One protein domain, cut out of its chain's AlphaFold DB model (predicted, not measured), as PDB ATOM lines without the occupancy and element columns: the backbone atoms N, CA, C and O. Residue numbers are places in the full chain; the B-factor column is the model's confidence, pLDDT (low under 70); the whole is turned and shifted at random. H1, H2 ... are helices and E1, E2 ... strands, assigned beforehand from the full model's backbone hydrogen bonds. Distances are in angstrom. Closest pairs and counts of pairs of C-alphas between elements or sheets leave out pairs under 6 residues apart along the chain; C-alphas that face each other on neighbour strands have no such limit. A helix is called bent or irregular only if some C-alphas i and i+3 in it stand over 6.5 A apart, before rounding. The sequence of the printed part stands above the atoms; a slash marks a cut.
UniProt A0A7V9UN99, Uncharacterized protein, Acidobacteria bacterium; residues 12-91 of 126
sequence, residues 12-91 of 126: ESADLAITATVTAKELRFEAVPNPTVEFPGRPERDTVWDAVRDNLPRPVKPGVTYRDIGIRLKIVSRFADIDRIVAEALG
ATOM      1  N   GLU A  12      50.359  92.019 139.760       78.31
ATOM      2  CA  GLU A  12      50.113  90.657 139.269       78.31
ATOM      3  C   GLU A  12      48.916  90.559 138.317       78.31
ATOM      4  O   GLU A  12      48.806  89.625 137.532       78.31
ATOM      5  N   SER A  13      48.003  91.522 138.408       79.31
ATOM      6  CA  SER A  13      46.792  91.578 137.600       79.31
ATOM      7  C   SER A  13      46.883  92.589 136.456       79.31
ATOM      8  O   SER A  13      45.884  92.813 135.779       79.31
ATOM      9  N   ALA A  14      48.023  93.261 136.285       84.75
ATOM     10  CA  ALA A  14      48.248  94.219 135.212       84.75
ATOM     11  C   ALA A  14      48.946  93.538 134.028       84.75
ATOM     12  O   ALA A  14      49.882  92.768 134.217       84.75
ATOM     13  N   ASP A  15      48.542  93.886 132.807       84.81
ATOM     14  CA  ASP A  15      49.225  93.413 131.597       84.81
ATOM     15  C   ASP A  15      50.538  94.173 131.364       84.81
ATOM     16  O   ASP A  15      51.480  93.673 130.750       84.81
ATOM     17  N   LEU A  16      50.601  95.411 131.862       84.44
ATOM     18  CA  LEU A  16      51.768  96.277 131.780       84.44
ATOM     19  C   LEU A  16      51.935  97.064 133.082       84.44
ATOM     20  O   LEU A  16      51.021  97.770 133.514       84.44
ATOM     21  N   ALA A  17      53.142  97.013 133.646       89.62
ATOM     22  CA  ALA A  17      53.566  97.850 134.760       89.62
ATOM     23  C   ALA A  17      54.876  98.574 134.412       89.62
ATOM     24  O   ALA A  17      55.862  97.952 134.024       89.62
ATOM     25  N   ILE A  18      54.889  99.899 134.562       89.25
ATOM     26  CA  ILE A  18      56.071 100.744 134.374       89.25
ATOM     27  C   ILE A  18      56.363 101.454 135.692       89.25
ATOM     28  O   ILE A  18      55.505 102.156 136.230       89.25
ATOM     29  N   THR A  19      57.594 101.303 136.181       92.25
ATOM     30  CA  THR A  19      58.100 102.044 137.341       92.25
ATOM     31  C   THR A  19      59.290 102.896 136.929       92.25
ATOM     32  O   THR A  19      60.257 102.387 136.365       92.25
ATOM     33  N   ALA A  20      59.233 104.188 137.239       92.50
ATOM     34  CA  ALA A  20      60.337 105.118 137.051       92.50
ATOM     35  C   ALA A  20      60.697 105.776 138.386       92.50
ATOM     36  O   ALA A  20      59.827 106.292 139.088       92.50
ATOM     37  N   THR A  21      61.988 105.779 138.716       95.38
ATOM     38  CA  THR A  21      62.504 106.356 139.960       95.38
ATOM     39  C   THR A  21      63.511 107.446 139.641       95.38
ATOM     40  O   THR A  21      64.451 107.227 138.881       95.38
ATOM     41  N   VAL A  22      63.329 108.608 140.257       94.50
ATOM     42  CA  VAL A  22      64.264 109.731 140.210       94.50
ATOM     43  C   VAL A  22      64.750 110.000 141.624       94.50
ATOM     44  O   VAL A  22      63.942 110.179 142.535       94.50
ATOM     45  N   THR A  23      66.065 110.054 141.799       97.31
ATOM     46  CA  THR A  23      66.698 110.478 143.049       97.31
ATOM     47  C   THR A  23      67.703 111.583 142.770       97.31
ATOM     48  O   THR A  23      68.342 111.612 141.716       97.31
ATOM     49  N   ALA A  24      67.841 112.517 143.707       97.12
ATOM     50  CA  ALA A  24      68.878 113.537 143.636       97.12
ATOM     51  C   ALA A  24      69.324 113.963 145.035       97.12
ATOM     52  O   ALA A  24      68.525 114.028 145.966       97.12
ATOM     53  N   LYS A  25      70.610 114.302 145.172       98.38
ATOM     54  CA  LYS A  25      71.138 114.872 146.422       98.38
ATOM     55  C   LYS A  25      70.580 116.262 146.689       98.38
ATOM     56  O   LYS A  25      70.329 116.601 147.836       98.38
ATOM     57  N   GLU A  26      70.404 117.054 145.636       97.81
ATOM     58  CA  GLU A  26      69.838 118.395 145.701       97.81
ATOM     59  C   GLU A  26      68.958 118.648 144.477       97.81
ATOM     60  O   GLU A  26      69.315 118.265 143.361       97.81
ATOM     61  N   LEU A  27      67.817 119.304 144.682       96.44
ATOM     62  CA  LEU A  27      66.932 119.760 143.616       96.44
ATOM     63  C   LEU A  27      66.325 121.108 143.997       96.44
ATOM     64  O   LEU A  27      65.749 121.261 145.074       96.44
ATOM     65  N   ARG A  28      66.425 122.079 143.093       97.06
ATOM     66  CA  ARG A  28      65.818 123.399 143.237       97.06
ATOM     67  C   ARG A  28      64.886 123.656 142.062       97.06
ATOM     68  O   ARG A  28      65.242 123.413 140.914       97.06
ATOM     69  N   PHE A  29      63.697 124.155 142.372       95.88
ATOM     70  CA  PHE A  29      62.711 124.555 141.378       95.88
ATOM     71  C   PHE A  29      62.703 126.077 141.265       95.88
ATOM     72  O   PHE A  29      62.491 126.764 142.263       95.88
ATOM     73  N   GLU A  30      62.896 126.615 140.061       97.06
ATOM     74  CA  GLU A  30      62.759 128.063 139.828       97.06
ATOM     75  C   GLU A  30      61.285 128.500 139.762       97.06
ATOM     76  O   GLU A  30      60.958 129.640 140.072       97.06
ATOM     77  N   ALA A  31      60.379 127.579 139.420       96.06
ATOM     78  CA  ALA A  31      58.934 127.792 139.404       96.06
ATOM     79  C   ALA A  31      58.190 126.521 139.841       96.06
ATOM     80  O   ALA A  31      58.738 125.419 139.783       96.06
ATOM     81  N   VAL A  32      56.931 126.665 140.268       94.88
ATOM     82  CA  VAL A  32      56.088 125.514 140.626       94.88
ATOM     83  C   VAL A  32      55.776 124.705 139.356       94.88
ATOM     84  O   VAL A  32      55.191 125.260 138.425       94.88
ATOM     85  N   PRO A  33      56.145 123.414 139.285       89.56
ATOM     86  CA  PRO A  33      55.905 122.594 138.105       89.56
ATOM     87  C   PRO A  33      54.425 122.203 137.984       89.56
ATOM     88  O   PRO A  33      53.785 121.870 138.983       89.56
ATOM     89  N   ASN A  34      53.920 122.162 136.748       89.06
ATOM     90  CA  ASN A  34      52.578 121.680 136.402       89.06
ATOM     91  C   ASN A  34      52.661 120.498 135.414       89.06
ATOM     92  O   ASN A  34      52.458 120.689 134.216       89.06
ATOM     93  N   PRO A  35      53.061 119.299 135.871       85.25
ATOM     94  CA  PRO A  35      53.209 118.145 134.994       85.25
ATOM     95  C   PRO A  35      51.847 117.546 134.617       85.25
ATOM     96  O   PRO A  35      50.997 117.341 135.483       85.25
ATOM     97  N   THR A  36      51.696 117.180 133.345       85.12
ATOM     98  CA  THR A  36      50.542 116.433 132.821       85.12
ATOM     99  C   THR A  36      50.980 115.020 132.441       85.12
ATOM    100  O   THR A  36      52.076 114.833 131.913       85.12
ATOM    101  N   VAL A  37      50.130 114.026 132.708       82.69
ATOM    102  CA  VAL A  37      50.341 112.632 132.297       82.69
ATOM    103  C   VAL A  37      49.227 112.234 131.336       82.69
ATOM    104  O   VAL A  37      48.048 112.295 131.684       82.69
ATOM    105  N   GLU A  38      49.608 111.804 130.138       82.81
ATOM    106  CA  GLU A  38      48.688 111.419 129.070       82.81
ATOM    107  C   GLU A  38      49.002 110.005 128.576       82.81
ATOM    108  O   GLU A  38      50.154 109.574 128.573       82.81
ATOM    109  N   PHE A  39      47.966 109.285 128.141       79.38
ATOM    110  CA  PHE A  39      48.082 107.929 127.597       79.38
ATOM    111  C   PHE A  39      47.409 107.873 126.221       79.38
ATOM    112  O   PHE A  39      46.287 107.378 126.108       79.38
ATOM    113  N   PRO A  40      48.043 108.430 125.174       70.75
ATOM    114  CA  PRO A  40      47.490 108.402 123.827       70.75
ATOM    115  C   PRO A  40      47.610 106.981 123.253       70.75
ATOM    116  O   PRO A  40      48.699 106.516 122.930       70.75
ATOM    117  N   GLY A  41      46.493 106.262 123.148       66.44
ATOM    118  CA  GLY A  41      46.450 104.914 122.581       66.44
ATOM    119  C   GLY A  41      45.020 104.433 122.338       66.44
ATOM    120  O   GLY A  41      44.102 104.836 123.049       66.44
ATOM    121  N   ARG A  42      44.840 103.591 121.314       63.31
ATOM    122  CA  ARG A  42      43.607 102.837 121.034       63.31
ATOM    123  C   ARG A  42      43.931 101.331 121.010       63.31
ATOM    124  O   ARG A  42      45.062 101.005 120.642       63.31
ATOM    125  N   PRO A  43      42.985 100.430 121.339       67.56
ATOM    126  CA  PRO A  43      41.678 100.688 121.960       67.56
ATOM    127  C   PRO A  43      41.810 101.292 123.369       67.56
ATOM    128  O   PRO A  43      42.922 101.459 123.871       67.56
ATOM    129  N   GLU A  44      40.687 101.698 123.966       66.12
ATOM    130  CA  GLU A  44      40.665 102.277 125.314       66.12
ATOM    131  C   GLU A  44      41.314 101.312 126.322       66.12
ATOM    132  O   GLU A  44      41.152 100.096 126.237       66.12
ATOM    133  N   ARG A  45      42.128 101.851 127.236       72.12
ATOM    134  CA  ARG A  45      42.879 101.074 128.229       72.12
ATOM    135  C   ARG A  45      42.518 101.539 129.623       72.12
ATOM    136  O   ARG A  45      42.532 102.744 129.896       72.12
ATOM    137  N   ASP A  46      42.368 100.586 130.530       76.75
ATOM    138  CA  ASP A  46      42.272 100.874 131.953       76.75
ATOM    139  C   ASP A  46      43.670 101.141 132.503       76.75
ATOM    140  O   ASP A  46      44.366 100.251 132.986       76.75
ATOM    141  N   THR A  47      44.102 102.396 132.372       80.38
ATOM    142  CA  THR A  47      45.392 102.864 132.886       80.38
ATOM    143  C   THR A  47      45.195 103.726 134.119       80.38
ATOM    144  O   THR A  47      44.491 104.743 134.074       80.38
ATOM    145  N   VAL A  48      45.872 103.350 135.201       86.81
ATOM    146  CA  VAL A  48      45.985 104.155 136.417       86.81
ATOM    147  C   VAL A  48      47.452 104.429 136.720       86.81
ATOM    148  O   VAL A  48      48.345 103.671 136.333       86.81
ATOM    149  N   TRP A  49      47.717 105.545 137.385       87.38
ATOM    150  CA  TRP A  49      49.075 105.951 137.717       87.38
ATOM    151  C   TRP A  49      49.120 106.650 139.070       87.38
ATOM    152  O   TRP A  49      48.185 107.354 139.450       87.38
ATOM    153  N   ASP A  50      50.238 106.482 139.767       88.81
ATOM    154  CA  ASP A  50      50.541 107.181 141.008       88.81
ATOM    155  C   ASP A  50      51.993 107.672 141.024       88.81
ATOM    156  O   ASP A  50      52.872 107.105 140.375       88.81
ATOM    157  N   ALA A  51      52.240 108.756 141.758       89.50
ATOM    158  CA  ALA A  51      53.574 109.290 141.963       89.50
ATOM    159  C   ALA A  51      53.821 109.572 143.447       89.50
ATOM    160  O   ALA A  51      53.339 110.570 143.994       89.50
ATOM    161  N   VAL A  52      54.664 108.764 144.074       92.00
ATOM    162  CA  VAL A  52      55.115 108.981 145.449       92.00
ATOM    163  C   VAL A  52      56.300 109.943 145.441       92.00
ATOM    164  O   VAL A  52      57.146 109.902 144.545       92.00
ATOM    165  N   ARG A  53      56.332 110.860 146.411       93.75
ATOM    166  CA  ARG A  53      57.399 111.853 146.566       93.75
ATOM    167  C   ARG A  53      57.963 111.785 147.976       93.75
ATOM    168  O   ARG A  53      57.212 111.927 148.937       93.75
ATOM    169  N   ASP A  54      59.277 111.668 148.061       96.94
ATOM    170  CA  ASP A  54      60.050 111.681 149.294       96.94
ATOM    171  C   ASP A  54      60.818 113.004 149.390       96.94
ATOM    172  O   ASP A  54      61.437 113.460 148.423       96.94
ATOM    173  N   ASN A  55      60.732 113.645 150.557       96.00
ATOM    174  CA  ASN A  55      61.322 114.954 150.857       96.00
ATOM    175  C   ASN A  55      60.973 116.088 149.864       96.00
ATOM    176  O   ASN A  55      61.724 117.049 149.687       96.00
ATOM    177  N   LEU A  56      59.806 115.988 149.216       95.25
ATOM    178  CA  LEU A  56      59.291 116.971 148.263       95.25
ATOM    179  C   LEU A  56      57.798 117.244 148.512       95.25
ATOM    180  O   LEU A  56      56.959 116.399 148.183       95.25
ATOM    181  N   PRO A  57      57.429 118.421 149.053       93.12
ATOM    182  CA  PRO A  57      56.037 118.749 149.329       93.12
ATOM    183  C   PRO A  57      55.227 118.975 148.044       93.12
ATOM    184  O   PRO A  57      55.760 119.248 146.963       93.12
ATOM    185  N   ARG A  58      53.899 118.890 148.171       90.75
ATOM    186  CA  ARG A  58      52.940 119.294 147.136       90.75
ATOM    187  C   ARG A  58      52.103 120.472 147.659       90.75
ATOM    188  O   ARG A  58      51.336 120.254 148.593       90.75
ATOM    189  N   PRO A  59      52.205 121.682 147.075       92.88
ATOM    190  CA  PRO A  59      53.163 122.105 146.045       92.88
ATOM    191  C   PRO A  59      54.584 122.319 146.602       92.88
ATOM    192  O   PRO A  59      54.779 122.524 147.800       92.88
ATOM    193  N   VAL A  60      55.582 122.313 145.713       95.62
ATOM    194  CA  VAL A  60      56.943 122.779 146.033       95.62
ATOM    195  C   VAL A  60      56.986 124.307 146.084       95.62
ATOM    196  O   VAL A  60      56.124 124.980 145.518       95.62
ATOM    197  N   LYS A  61      58.002 124.862 146.747       96.69
ATOM    198  CA  LYS A  61      58.237 126.306 146.829       96.69
ATOM    199  C   LYS A  61      59.361 126.715 145.867       96.69
ATOM    200  O   LYS A  61      60.426 126.097 145.913       96.69
ATOM    201  N   PRO A  62      59.161 127.754 145.037       97.31
ATOM    202  CA  PRO A  62      60.222 128.304 144.203       97.31
ATOM    203  C   PRO A  62      61.437 128.761 145.022       97.31
ATOM    204  O   PRO A  62      61.286 129.280 146.128       97.31
ATOM    205  N   GLY A  63      62.638 128.563 144.480       97.19
ATOM    206  CA  GLY A  63      63.903 129.009 145.074       97.19
ATOM    207  C   GLY A  63      64.408 128.186 146.265       97.19
ATOM    208  O   GLY A  63      65.529 128.411 146.718       97.19
ATOM    209  N   VAL A  64      63.629 127.218 146.762       97.69
ATOM    210  CA  VAL A  64      64.045 126.311 147.840       97.69
ATOM    211  C   VAL A  64      64.848 125.146 147.265       97.69
ATOM    212  O   VAL A  64      64.404 124.480 146.328       97.69
ATOM    213  N   THR A  65      66.014 124.877 147.857       98.06
ATOM    214  CA  THR A  65      66.795 123.664 147.584       98.06
ATOM    215  C   THR A  65      66.332 122.543 148.505       98.06
ATOM    216  O   THR A  65      66.525 122.600 149.720       98.06
ATOM    217  N   TYR A  66      65.741 121.512 147.915       97.38
ATOM    218  CA  TYR A  66      65.391 120.266 148.586       97.38
ATOM    219  C   TYR A  66      66.572 119.304 148.517       97.38
ATOM    220  O   TYR A  66      67.301 119.303 147.526       97.38
ATOM    221  N   ARG A  67      66.771 118.503 149.565       98.00
ATOM    222  CA  ARG A  67      67.902 117.570 149.687       98.00
ATOM    223  C   ARG A  67      67.415 116.132 149.695       98.00
ATOM    224  O   ARG A  67      66.285 115.903 150.100       98.00
ATOM    225  N   ASP A  68      68.244 115.193 149.260       97.88
ATOM    226  CA  ASP A  68      67.967 113.748 149.344       97.88
ATOM    227  C   ASP A  68      66.553 113.391 148.854       97.88
ATOM    228  O   ASP A  68      65.761 112.744 149.541       97.88
ATOM    229  N   ILE A  69      66.204 113.908 147.673       97.50
ATOM    230  CA  ILE A  69      64.855 113.792 147.124       97.50
ATOM    231  C   ILE A  69      64.657 112.440 146.453       97.50
ATOM    232  O   ILE A  69      65.579 111.886 145.843       97.50
ATOM    233  N   GLY A  70      63.417 111.958 146.510       96.88
ATOM    234  CA  GLY A  70      62.951 110.782 145.789       96.88
ATOM    235  C   GLY A  70      61.621 111.056 145.097       96.88
ATOM    236  O   GLY A  70      60.727 111.691 145.655       96.88
ATOM    237  N   ILE A  71      61.475 110.590 143.862       94.62
ATOM    238  CA  ILE A  71      60.197 110.560 143.149       94.62
ATOM    239  C   ILE A  71      60.066 109.182 142.521       94.62
ATOM    240  O   ILE A  71      60.946 108.757 141.775       94.62
ATOM    241  N   ARG A  72      58.960 108.494 142.795       94.94
ATOM    242  CA  ARG A  72      58.648 107.198 142.195       94.94
ATOM    243  C   ARG A  72      57.320 107.286 141.468       94.94
ATOM    244  O   ARG A  72      56.291 107.483 142.102       94.94
ATOM    245  N   LEU A  73      57.359 107.149 140.151       91.50
ATOM    246  CA  LEU A  73      56.187 107.060 139.292       91.50
ATOM    247  C   LEU A  73      55.882 105.587 139.035       91.50
ATOM    248  O   LEU A  73      56.759 104.843 138.597       91.50
ATOM    249  N   LYS A  74      54.635 105.193 139.274       91.75
ATOM    250  CA  LYS A  74      54.097 103.876 138.955       91.75
ATOM    251  C   LYS A  74      52.929 104.041 137.996       91.75
ATOM    252  O   LYS A  74      51.998 104.788 138.279       91.75
ATOM    253  N   ILE A  75      52.974 103.335 136.876       89.88
ATOM    254  CA  ILE A  75      51.905 103.280 135.880       89.88
ATOM    255  C   ILE A  75      51.547 101.814 135.701       89.88
ATOM    256  O   ILE A  75      52.427 100.996 135.441       89.88
ATOM    257  N   VAL A  76      50.267 101.487 135.826       89.31
ATOM    258  CA  VAL A  76      49.753 100.135 135.597       89.31
ATOM    259  C   VAL A  76      48.583 100.202 134.629       89.31
ATOM    260  O   VAL A  76      47.752 101.112 134.696       89.31
ATOM    261  N   SER A  77      48.552  99.263 133.690       85.38
ATOM    262  CA  SER A  77      47.573  99.235 132.610       85.38
ATOM    263  C   SER A  77      47.062  97.817 132.384       85.38
ATOM    264  O   SER A  77      47.834  96.858 132.461       85.38
ATOM    265  N   ARG A  78      45.765  97.706 132.091       83.50
ATOM    266  CA  ARG A  78      45.151  96.504 131.522       83.50
ATOM    267  C   ARG A  78      44.655  96.789 130.115       83.50
ATOM    268  O   ARG A  78      44.104  97.863 129.843       83.50
ATOM    269  N   PHE A  79      44.840  95.828 129.223       77.75
ATOM    270  CA  PHE A  79      44.280  95.865 127.884       77.75
ATOM    271  C   PHE A  79      42.814  95.447 127.975       77.75
ATOM    272  O   PHE A  79      42.502  94.326 128.357       77.75
ATOM    273  N   ALA A  80      41.904  96.362 127.640       66.88
ATOM    274  CA  ALA A  80      40.471  96.132 127.806       66.88
ATOM    275  C   ALA A  80      39.898  95.063 126.852       66.88
ATOM    276  O   ALA A  80      38.731  94.713 126.983       66.88
ATOM    277  N   ASP A  81      40.690  94.561 125.895       67.31
ATOM    278  CA  ASP A  81      40.198  93.661 124.849       67.31
ATOM    279  C   ASP A  81      41.318  92.774 124.263       67.31
ATOM    280  O   ASP A  81      41.729  92.918 123.110       67.31
ATOM    281  N   ILE A  82      41.894  91.893 125.094       68.25
ATOM    282  CA  ILE A  82      42.957  90.962 124.661       68.25
ATOM    283  C   ILE A  82      42.448  90.032 123.554       68.25
ATOM    284  O   ILE A  82      43.162  89.812 122.577       68.25
ATOM    285  N   ASP A  83      41.213  89.543 123.665       67.69
ATOM    286  CA  ASP A  83      40.616  88.630 122.686       67.69
ATOM    287  C   ASP A  83      40.521  89.276 121.302       67.69
ATOM    288  O   ASP A  83      40.906  88.671 120.301       67.69
ATOM    289  N   ARG A  84      40.114  90.550 121.238       67.62
ATOM    290  CA  ARG A  84      40.147  91.324 119.996       67.62
ATOM    291  C   ARG A  84      41.566  91.516 119.466       67.62
ATOM    292  O   ARG A  84      41.772  91.363 118.268       67.62
ATOM    293  N   ILE A  85      42.538  91.848 120.321       68.00
ATOM    294  CA  ILE A  85      43.940  92.040 119.900       68.00
ATOM    295  C   ILE A  85      44.496  90.752 119.277       68.00
ATOM    296  O   ILE A  85      45.170  90.801 118.248       68.00
ATOM    297  N   VAL A  86      44.199  89.599 119.878       69.44
ATOM    298  CA  VAL A  86      44.610  88.288 119.363       69.44
ATOM    299  C   VAL A  86      43.896  87.978 118.050       69.44
ATOM    300  O   VAL A  86      44.553  87.601 117.084       69.44
ATOM    301  N   ALA A  87      42.584  88.197 117.972       70.75
ATOM    302  CA  ALA A  87      41.821  87.955 116.755       70.75
ATOM    303  C   ALA A  87      42.245  88.888 115.596       70.75
ATOM    304  O   ALA A  87      42.300  88.453 114.449       70.75
ATOM    305  N   GLU A  88      42.610  90.148 115.865       68.19
ATOM    306  CA  GLU A  88      43.207  91.056 114.871       68.19
ATOM    307  C   GLU A  88      44.593  90.558 114.417       68.19
ATOM    308  O   GLU A  88      44.881  90.544 113.219       68.19
ATOM    309  N   ALA A  89      45.440  90.096 115.345       70.06
ATOM    310  CA  ALA A  89      46.771  89.569 115.031       70.06
ATOM    311  C   ALA A  89      46.732  88.252 114.235       70.06
ATOM    312  O   ALA A  89      47.602  88.011 113.397       70.06
ATOM    313  N   LEU A  90      45.722  87.413 114.480       79.19
ATOM    314  CA  LEU A  90      45.468  86.172 113.745       79.19
ATOM    315  C   LEU A  90      44.691  86.400 112.433       79.19
ATOM    316  O   LEU A  90      44.525  85.464 111.654       79.19
ATOM    317  N   GLY A  91      44.252  87.634 112.154       67.94
ATOM    318  CA  GLY A  91      43.500  87.984 110.944       67.94
ATOM    319  C   GLY A  91      42.056  87.471 110.931       67.94
ATOM    320  O   GLY A  91      41.454  87.357 109.865       67.94
TER     321      GLY A  91
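What this domain is: This is residues 12 to 91 of the 126 residues of an uncharacterized protein of Acidobacteria bacterium (UniProt A0A7V9UN99). What shape do these atoms make? A long, narrow ribbon of three strands, E1, E3 and E2 side by side, makes most of a rod; its E1 and E3 bend together near one end, and H1 lies beyond the other, with residues 86 to 91 sticking out. Residues 29 to 44 run back lengthwise over one face of the ribbon, from the bent end of E1 to the beginning of E2. What is it built of? The 80 printed residues hold three named strands and one named helix, in the order E1, E2, E3, H1, and the class is mostly strand; the sheet's order is E1, E3, E2, antiparallel throughout. How spread out is it? It is only just extended, close to loose, with a radius of gyration of the C-alphas of 17.8 A and spans of 57 by 23 by 16 A.

Where its parts are: Where does the first strand run? E1 is residues 16 to 28, from C-alpha 16 at (51.768, 96.277, 131.780), 32.6 A long, and it bends by 90 degrees at residue 25. Which strands follow? E2, residues 45 to 54, is 29.2 A long. E3, residues 65 to 79, begins at C-alpha 65 at (66.795, 123.664, 147.584), is 40.8 A long and bends by 73 degrees at residue 68. Where is the helix? H1, residues 82 to 89, is 10.5 A long and ends at C-alpha 89 at (46.771, 89.569, 115.031).

How they stand to each other: How does E1 stand to E3? They are antiparallel neighbours at 169 degrees, and C-alphas 25 and 68, where the two bend, face each other at 4.5 A. N 18 and O 75 are within hydrogen-bond range at 2.8 A. How does E2 join the sheet? E2 and E3 form a hairpin, antiparallel at 164 degrees, with C-alphas 47 and 77 facing each other at 4.2 A and N 50 within hydrogen-bond range of O 74 at 2.9 A. E1 and E2 are the edge strands and apart from each other, and the sheet is twisted. Where does H1 stand? It is not on the sheet, with 1 pair of C-alphas within 10 A, and is apart from E1 and E2. Every O i to N i+4 pair in H1 is within hydrogen-bond range.

The domain as a whole: How large is it? The two C-alphas farthest apart, those of Gly 63 and Gly 91, are 57.1 A apart. How are the elements linked? The printed part has no cut; the link from E1 to E2 is long at 16 residues, E2 to E3 is short at 10, and E3 to H1 is tight at 2. Where is the model's confidence low? The mean pLDDT of the printed part is 86.2, and residues 41 to 44, 80 to 86, 88 and 91 are under 70.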